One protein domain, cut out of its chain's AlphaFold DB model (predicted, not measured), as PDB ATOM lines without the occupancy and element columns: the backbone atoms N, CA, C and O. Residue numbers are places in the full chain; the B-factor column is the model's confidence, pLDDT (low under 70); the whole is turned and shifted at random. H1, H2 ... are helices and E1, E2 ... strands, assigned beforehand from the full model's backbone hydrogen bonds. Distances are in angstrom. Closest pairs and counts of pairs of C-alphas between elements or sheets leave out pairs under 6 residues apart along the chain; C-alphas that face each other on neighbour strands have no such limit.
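What this domain is: This is residues 178 to 241 of the 328 residues of an uncharacterized protein of Planctomycetaceae bacterium (UniProt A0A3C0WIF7). This is an elongated model with a small two-stranded hairpin, E1 and E2, at one end, leading straight into two short helices, H1 and H2, set about perpendicular to each other. A long loop, residues 213 to 233, reaches the other end at Asp 217 and folds back to a last short helix, H3, near H2. The printed part has 64 residues, with two named strands and then three named helices along it; the sheet order is E1 - E2, antiparallel, and the class is mixed, helices and strands. It is only just compact, close to loose, with a radius of gyration of the C-alphas of 12.8 A and spans of 41 by 23 by 20 A.

Where its parts are: Find C-alpha 178 at (321.926, 366.004, 304.085), where E1 begins; it runs to residue 181, 10.8 A. E2, residues 184 to 188, covers 10.9 A. From C-alpha 189 at (320.080, 366.693, 308.523), H1 runs to residue 199, 15.1 A. H2 follows at residues 204 to 212, 12.7 A, and H3 at residues 234 to 241, 10.5 A, ending at C-alpha 241 at (304.647, 355.918, 298.196).

How they stand to each other: Look first at the hairpin of E1 and E2, where N 178 and O 187 are 2.8 A apart and N 186 and O 179 2.9 A, both within hydrogen-bond range. Next, H1 touches H2, about perpendicular at 79 degrees; their closest C-alphas, of Asp 196 and Leu 205, are 6.5 A apart. H2 and H3 are close but not clearly touching, with the closest C-alphas, of Phe 212 and Trp 240, 5.0 A apart. H1 and H3 are apart. In H1 every O i to N i+4 pair is within hydrogen-bond range; in H2 4 of 5 are, and in H3 3 of 4.

The domain as a whole: The two C-alphas farthest apart, of Gly 182 and Asp 217, are 43.1 A from each other. The printed part has no cut; the link from H2 to H3, 21 residues, is long. The mean pLDDT of the printed part is 96.1, and no printed residue is under 70.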
ATOM      1  N   ILE A 178     322.858 365.722 305.187       97.38
ATOM      2  CA  ILE A 178     321.926 366.004 304.085       97.38
ATOM      3  C   ILE A 178     322.658 366.565 302.860       97.38
ATOM      4  O   ILE A 178     322.157 366.476 301.744       97.38
ATOM      5  N   ALA A 179     323.861 367.115 303.060       98.06
ATOM      6  CA  ALA A 179     324.738 367.534 301.977       98.06
ATOM      7  C   ALA A 179     326.215 367.288 302.312       98.06
ATOM      8  O   ALA A 179     326.634 367.430 303.468       98.06
ATOM      9  N   ARG A 180     327.016 366.982 301.290       98.00
ATOM     10  CA  ARG A 180     328.456 366.703 301.372       98.00
ATOM     11  C   ARG A 180     329.243 367.351 300.237       98.00
ATOM     12  O   ARG A 180     328.681 367.757 299.227       98.00
ATOM     13  N   ARG A 181     330.563 367.415 300.392       97.50
ATOM     14  CA  ARG A 181     331.522 367.692 299.318       97.50
ATOM     15  C   ARG A 181     332.595 366.617 299.360       97.50
ATOM     16  O   ARG A 181     333.356 366.557 300.320       97.50
ATOM     17  N   GLY A 182     332.646 365.784 298.326       95.25
ATOM     18  CA  GLY A 182     333.420 364.551 298.409       95.25
ATOM     19  C   GLY A 182     332.846 363.651 299.506       95.25
ATOM     20  O   GLY A 182     331.637 363.472 299.595       95.25
ATOM     21  N   ASP A 183     333.707 363.142 300.375       94.62
ATOM     22  CA  ASP A 183     333.359 362.357 301.563       94.62
ATOM     23  C   ASP A 183     333.048 363.217 302.806       94.62
ATOM     24  O   ASP A 183     332.561 362.706 303.818       94.62
ATOM     25  N   GLN A 184     333.279 364.531 302.743       97.69
ATOM     26  CA  GLN A 184     333.066 365.437 303.864       97.69
ATOM     27  C   GLN A 184     331.608 365.906 303.950       97.69
ATOM     28  O   GLN A 184     331.121 366.625 303.076       97.69
ATOM     29  N   VAL A 185     330.930 365.588 305.057       98.19
ATOM     30  CA  VAL A 185     329.605 366.146 305.383       98.19
ATOM     31  C   VAL A 185     329.720 367.659 305.595       98.19
ATOM     32  O   VAL A 185     330.513 368.117 306.420       98.19
ATOM     33  N   LEU A 186     328.913 368.434 304.868       97.81
ATOM     34  CA  LEU A 186     328.849 369.896 304.980       97.81
ATOM     35  C   LEU A 186     327.632 370.370 305.772       97.81
ATOM     36  O   LEU A 186     327.719 371.350 306.506       97.81
ATOM     37  N   ILE A 187     326.497 369.693 305.602       98.12
ATOM     38  CA  ILE A 187     325.236 370.048 306.250       98.12
ATOM     39  C   ILE A 187     324.671 368.794 306.899       98.12
ATOM     40  O   ILE A 187     324.534 367.756 306.248       98.12
ATOM     41  N   TRP A 188     324.328 368.902 308.177       98.12
ATOM     42  CA  TRP A 188     323.700 367.833 308.945       98.12
ATOM     43  C   TRP A 188     322.178 367.929 308.867       98.12
ATOM     44  O   TRP A 188     321.612 369.026 308.868       98.12
ATOM     45  N   TYR A 189     321.516 366.777 308.791       97.88
ATOM     46  CA  TYR A 189     320.080 366.693 308.523       97.88
ATOM     47  C   TYR A 189     319.237 367.349 309.623       97.88
ATOM     48  O   TYR A 189     318.271 368.047 309.334       97.88
ATOM     49  N   ASP A 190     319.608 367.168 310.888       97.31
ATOM     50  CA  ASP A 190     318.918 367.758 312.038       97.31
ATOM     51  C   ASP A 190     319.057 369.285 312.103       97.31
ATOM     52  O   ASP A 190     318.083 369.969 312.422       97.31
ATOM     53  N   ASP A 191     320.231 369.831 311.776       97.25
ATOM     54  CA  ASP A 191     320.444 371.284 311.721       97.25
ATOM     55  C   ASP A 191     319.618 371.912 310.593       97.25
ATOM     56  O   ASP A 191     318.891 372.886 310.813       97.25
ATOM     57  N   PHE A 192     319.667 371.315 309.398       96.88
ATOM     58  CA  PHE A 192     318.867 371.771 308.262       96.88
ATOM     59  C   PHE A 192     317.370 371.608 308.524       96.88
ATOM     60  O   PHE A 192     316.595 372.521 308.255       96.88
ATOM     61  N   GLY A 193     316.961 370.487 309.120       95.88
ATOM     62  CA  GLY A 193     315.577 370.215 309.489       95.88
ATOM     63  C   GLY A 193     315.005 371.259 310.440       95.88
ATOM     64  O   GLY A 193     313.896 371.734 310.212       95.88
ATOM     65  N   LYS A 194     315.765 371.675 311.462       94.25
ATOM     66  CA  LYS A 194     315.366 372.759 312.381       94.25
ATOM     67  C   LYS A 194     315.259 374.103 311.664       94.25
ATOM     68  O   LYS A 194     314.296 374.833 311.886       94.25
ATOM     69  N   MET A 195     316.225 374.426 310.804       95.50
ATOM     70  CA  MET A 195     316.184 375.648 310.000       95.50
ATOM     71  C   MET A 195     314.955 375.670 309.077       95.50
ATOM     72  O   MET A 195     314.235 376.667 309.046       95.50
ATOM     73  N   ASP A 196     314.675 374.573 308.372       94.62
ATOM     74  CA  ASP A 196     313.548 374.459 307.438       94.62
ATOM     75  C   ASP A 196     312.199 374.520 308.170       94.62
ATOM     76  O   ASP A 196     311.244 375.134 307.691       94.62
ATOM     77  N   ASP A 197     312.129 373.965 309.387       90.88
ATOM     78  CA  ASP A 197     310.954 374.079 310.257       90.88
ATOM     79  C   ASP A 197     310.667 375.535 310.653       90.88
ATOM     80  O   ASP A 197     309.505 375.945 310.637       90.88
ATOM     81  N   CYS A 198     311.716 376.316 310.942       91.75
ATOM     82  CA  CYS A 198     311.622 377.744 311.251       91.75
ATOM     83  C   CYS A 198     311.229 378.596 310.034       91.75
ATOM     84  O   CYS A 198     310.449 379.535 310.187       91.75
ATOM     85  N   LEU A 199     311.740 378.282 308.835       91.19
ATOM     86  CA  LEU A 199     311.303 378.936 307.591       91.19
ATOM     87  C   LEU A 199     309.817 378.668 307.318       91.19
ATOM     88  O   LEU A 199     309.078 379.549 306.875       91.19
ATOM     89  N   GLY A 200     309.360 377.446 307.601       88.75
ATOM     90  CA  GLY A 200     307.981 377.036 307.393       88.75
ATOM     91  C   GLY A 200     307.648 376.900 305.908       88.75
ATOM     92  O   GLY A 200     308.143 376.008 305.220       88.75
ATOM     93  N   ARG A 201     306.742 377.737 305.394       87.88
ATOM     94  CA  ARG A 201     306.306 377.628 303.991       87.88
ATOM     95  C   ARG A 201     307.423 378.095 303.062       87.88
ATOM     96  O   ARG A 201     307.972 379.168 303.277       87.88
ATOM     97  N   GLY A 202     307.710 377.324 302.017       86.06
ATOM     98  CA  GLY A 202     308.788 377.654 301.083       86.06
ATOM     99  C   GLY A 202     310.121 376.988 301.406       86.06
ATOM    100  O   GLY A 202     311.035 377.116 300.602       86.06
ATOM    101  N   GLY A 203     310.227 376.268 302.528       92.94
ATOM    102  CA  GLY A 203     311.377 375.416 302.834       92.94
ATOM    103  C   GLY A 203     311.486 374.213 301.894       92.94
ATOM    104  O   GLY A 203     310.492 373.765 301.317       92.94
ATOM    105  N   GLN A 204     312.695 373.679 301.738       93.06
ATOM    106  CA  GLN A 204     312.966 372.555 300.844       93.06
ATOM    107  C   GLN A 204     312.355 371.261 301.382       93.06
ATOM    108  O   GLN A 204     311.607 370.605 300.661       93.06
ATOM    109  N   LEU A 205     312.554 370.929 302.662       94.44
ATOM    110  CA  LEU A 205     311.955 369.720 303.243       94.44
ATOM    111  C   LEU A 205     310.433 369.856 303.375       94.44
ATOM    112  O   LEU A 205     309.684 368.916 303.099       94.44
ATOM    113  N   ARG A 206     309.961 371.049 303.751       94.25
ATOM    114  CA  ARG A 206     308.532 371.382 303.795       94.25
ATOM    115  C   ARG A 206     307.861 371.324 302.427       94.25
ATOM    116  O   ARG A 206     306.671 371.011 302.369       94.25
ATOM    117  N   SER A 207     308.591 371.577 301.340       95.94
ATOM    118  CA  SER A 207     308.042 371.424 299.994       95.94
ATOM    119  C   SER A 207     307.709 369.968 299.674       95.94
ATOM    120  O   SER A 207     306.617 369.717 299.172       95.94
ATOM    121  N   PHE A 208     308.541 368.999 300.075       96.69
ATOM    122  CA  PHE A 208     308.221 367.580 299.884       96.69
ATOM    123  C   PHE A 208     306.975 367.165 300.660       96.69
ATOM    124  O   PHE A 208     306.105 366.513 300.097       96.69
ATOM    125  N   GLU A 209     306.807 367.612 301.907       96.62
ATOM    126  CA  GLU A 209     305.550 367.389 302.639       96.62
ATOM    127  C   GLU A 209     304.359 368.036 301.922       96.62
ATOM    128  O   GLU A 209     303.322 367.399 301.767       96.62
ATOM    129  N   ALA A 210     304.494 369.263 301.416       97.19
ATOM    130  CA  ALA A 210     303.424 369.908 300.660       97.19
ATOM    131  C   ALA A 210     303.060 369.167 299.363       97.19
ATOM    132  O   ALA A 210     301.899 369.192 298.951       97.19
ATOM    133  N   VAL A 211     304.023 368.514 298.715       97.81
ATOM    134  CA  VAL A 211     303.759 367.730 297.508       97.81
ATOM    135  C   VAL A 211     303.212 366.339 297.855       97.81
ATOM    136  O   VAL A 211     302.232 365.912 297.252       97.81
ATOM    137  N   PHE A 212     303.803 365.636 298.819       98.19
ATOM    138  CA  PHE A 212     303.607 364.195 299.002       98.19
ATOM    139  C   PHE A 212     302.624 363.821 300.114       98.19
ATOM    140  O   PHE A 212     302.059 362.723 300.101       98.19
ATOM    141  N   SER A 213     302.394 364.710 301.082       98.25
ATOM    142  CA  SER A 213     301.513 364.422 302.215       98.25
ATOM    143  C   SER A 213     300.051 364.788 301.933       98.25
ATOM    144  O   SER A 213     299.765 365.782 301.256       98.25
ATOM    145  N   PRO A 214     299.089 364.055 302.525       98.06
ATOM    146  CA  PRO A 214     297.736 364.564 302.693       98.06
ATOM    147  C   PRO A 214     297.728 365.727 303.698       98.06
ATOM    148  O   PRO A 214     298.740 366.049 304.331       98.06
ATOM    149  N   LEU A 215     296.567 366.363 303.837       98.12
ATOM    150  CA  LEU A 215     296.381 367.483 304.752       98.12
ATOM    151  C   LEU A 215     295.747 367.029 306.069       98.12
ATOM    152  O   LEU A 215     294.940 366.103 306.076       98.12
ATOM    153  N   ASP A 216     296.100 367.700 307.161       97.06
ATOM    154  CA  ASP A 216     295.374 367.629 308.426       97.06
ATOM    155  C   ASP A 216     294.067 368.446 308.386       97.06
ATOM    156  O   ASP A 216     293.750 369.116 307.396       97.06
ATOM    157  N   ASP A 217     293.321 368.428 309.493       97.06
ATOM    158  CA  ASP A 217     292.049 369.151 309.647       97.06
ATOM    159  C   ASP A 217     292.197 370.684 309.541       97.06
ATOM    160  O   ASP A 217     291.218 371.398 309.322       97.06
ATOM    161  N   PHE A 218     293.422 371.209 309.644       95.38
ATOM    162  CA  PHE A 218     293.761 372.626 309.469       95.38
ATOM    163  C   PHE A 218     294.309 372.928 308.064       95.38
ATOM    164  O   PHE A 218     294.827 374.021 307.784       95.38
ATOM    165  N   GLY A 219     294.231 371.951 307.162       95.00
ATOM    166  CA  GLY A 219     294.717 372.045 305.800       95.00
ATOM    167  C   GLY A 219     296.242 372.118 305.694       95.00
ATOM    168  O   GLY A 219     296.730 372.595 304.669       95.00
ATOM    169  N   GLN A 220     297.018 371.736 306.710       95.44
ATOM    170  CA  GLN A 220     298.483 371.678 306.639       95.44
ATOM    171  C   GLN A 220     298.951 370.291 306.192       95.44
ATOM    172  O   GLN A 220     298.333 369.301 306.569       95.44
ATOM    173  N   PRO A 221     300.039 370.186 305.412       96.94
ATOM    174  CA  PRO A 221     300.603 368.882 305.089       96.94
ATOM    175  C   PRO A 221     301.025 368.139 306.361       96.94
ATOM    176  O   PRO A 221     301.743 368.700 307.195       96.94
ATOM    177  N   ILE A 222     300.600 366.882 306.511       97.06
ATOM    178  CA  ILE A 222     301.036 366.068 307.651       97.06
ATOM    179  C   ILE A 222     302.531 365.753 307.545       97.06
ATOM    180  O   ILE A 222     303.076 365.567 306.453       97.06
ATOM    181  N   LYS A 223     303.209 365.688 308.691       96.56
ATOM    182  CA  LYS A 223     304.658 365.472 308.745       96.56
ATOM    183  C   LYS A 223     305.018 364.035 308.373       96.56
ATOM    184  O   LYS A 223     304.331 363.103 308.795       96.56
ATOM    185  N   MET A 224     306.110 363.852 307.629       97.50
ATOM    186  CA  MET A 224     306.645 362.514 307.324       97.50
ATOM    187  C   MET A 224     307.632 362.019 308.387       97.50
ATOM    188  O   MET A 224     307.777 360.816 308.561       97.50
ATOM    189  N   TRP A 225     308.228 362.917 309.173       97.81
ATOM    190  CA  TRP A 225     309.089 362.572 310.305       97.81
ATOM    191  C   TRP A 225     308.859 363.496 311.502       97.81
ATOM    192  O   TRP A 225     308.416 364.645 311.360       97.81
ATOM    193  N   THR A 226     309.186 363.008 312.694       96.75
ATOM    194  CA  THR A 226     309.159 363.791 313.932       96.75
ATOM    195  C   THR A 226     310.293 364.821 313.938       96.75
ATOM    196  O   THR A 226     311.418 364.546 313.524       96.75
ATOM    197  N   ARG A 227     310.014 366.057 314.368       92.88
ATOM    198  CA  ARG A 227     310.991 367.160 314.263       92.88
ATOM    199  C   ARG A 227     312.053 367.170 315.352       92.88
ATOM    200  O   ARG A 227     313.092 367.789 315.159       92.88
ATOM    201  N   ASP A 228     311.789 366.501 316.459       92.69
ATOM    202  CA  ASP A 228     312.681 366.344 317.600       92.69
ATOM    203  C   ASP A 228     313.723 365.239 317.372       92.69
ATOM    204  O   ASP A 228     314.909 365.473 317.583       92.69
ATOM    205  N   SER A 229     313.298 364.063 316.904       94.62
ATOM    206  CA  SER A 229     314.165 362.882 316.771       94.62
ATOM    207  C   SER A 229     314.491 362.487 315.331       94.62
ATOM    208  O   SER A 229     315.356 361.635 315.114       94.62
ATOM    209  N   GLY A 230     313.811 363.062 314.337       97.00
ATOM    210  CA  GLY A 230     313.975 362.676 312.938       97.00
ATOM    211  C   GLY A 230     313.281 361.363 312.577       97.00
ATOM    212  O   GLY A 230     313.485 360.866 311.475       97.00
ATOM    213  N   THR A 231     312.502 360.768 313.483       98.19
ATOM    214  CA  THR A 231     311.910 359.438 313.295       98.19
ATOM    215  C   THR A 231     310.847 359.477 312.204       98.19
ATOM    216  O   THR A 231     309.891 360.247 312.297       98.19
ATOM    217  N   VAL A 232     311.001 358.633 311.184       98.56
ATOM    218  CA  VAL A 232     310.029 358.462 310.099       98.56
ATOM    219  C   VAL A 232     308.679 358.004 310.664       98.56
ATOM    220  O   VAL A 232     308.622 357.161 311.555       98.56
ATOM    221  N   ILE A 233     307.587 358.561 310.136       98.56
ATOM    222  CA  ILE A 233     306.198 358.284 310.518       98.56
ATOM    223  C   ILE A 233     305.572 357.378 309.442       98.56
ATOM    224  O   ILE A 233     305.147 357.875 308.391       98.56
ATOM    225  N   PRO A 234     305.457 356.055 309.676       98.12
ATOM    226  CA  PRO A 234     305.030 355.099 308.645       98.12
ATOM    227  C   PRO A 234     303.645 355.379 308.069       98.12
ATOM    228  O   PRO A 234     303.381 355.125 306.897       98.12
ATOM    229  N   GLN A 235     302.740 355.917 308.887       97.94
ATOM    230  CA  GLN A 235     301.387 356.275 308.475       97.94
ATOM    231  C   GLN A 235     301.400 357.344 307.376       97.94
ATOM    232  O   GLN A 235     300.588 357.257 306.458       97.94
ATOM    233  N   THR A 236     302.334 358.297 307.429       98.31
ATOM    234  CA  THR A 236     302.510 359.312 306.384       98.31
ATOM    235  C   THR A 236     303.212 358.729 305.157       98.31
ATOM    236  O   THR A 236     302.799 359.009 304.031       98.31
ATOM    237  N   VAL A 237     304.212 357.857 305.353       98.44
ATOM    238  CA  VAL A 237     304.959 357.214 304.253       98.44
ATOM    239  C   VAL A 237     304.043 356.438 303.297       98.44
ATOM    240  O   VAL A 237     304.285 356.421 302.092       98.44
ATOM    241  N   LYS A 238     302.934 355.868 303.792       97.38
ATOM    242  CA  LYS A 238     301.918 355.207 302.948       97.38
ATOM    243  C   LYS A 238     301.370 356.105 301.834       97.38
ATOM    244  O   LYS A 238     301.048 355.595 300.768       97.38
ATOM    245  N   TYR A 239     301.262 357.411 302.073       98.00
ATOM    246  CA  TYR A 239     300.829 358.375 301.059       98.00
ATOM    247  C   TYR A 239     301.986 358.800 300.159       98.00
ATOM    248  O   TYR A 239     301.813 358.925 298.949       98.00
ATOM    249  N   TRP A 240     303.178 358.967 300.739       98.50
ATOM    250  CA  TRP A 240     304.383 359.325 299.995       98.50
ATOM    251  C   TRP A 240     304.732 358.279 298.936       98.50
ATOM    252  O   TRP A 240     305.166 358.648 297.855       98.50
ATOM    253  N   MET A 241     304.451 356.997 299.175       97.88
ATOM    254  CA  MET A 241     304.647 355.918 298.196       97.88
ATOM    255  C   MET A 241     303.991 356.188 296.822       97.88
ATOM    256  O   MET A 241     304.468 355.692 295.806       97.88
TER     257      MET A 241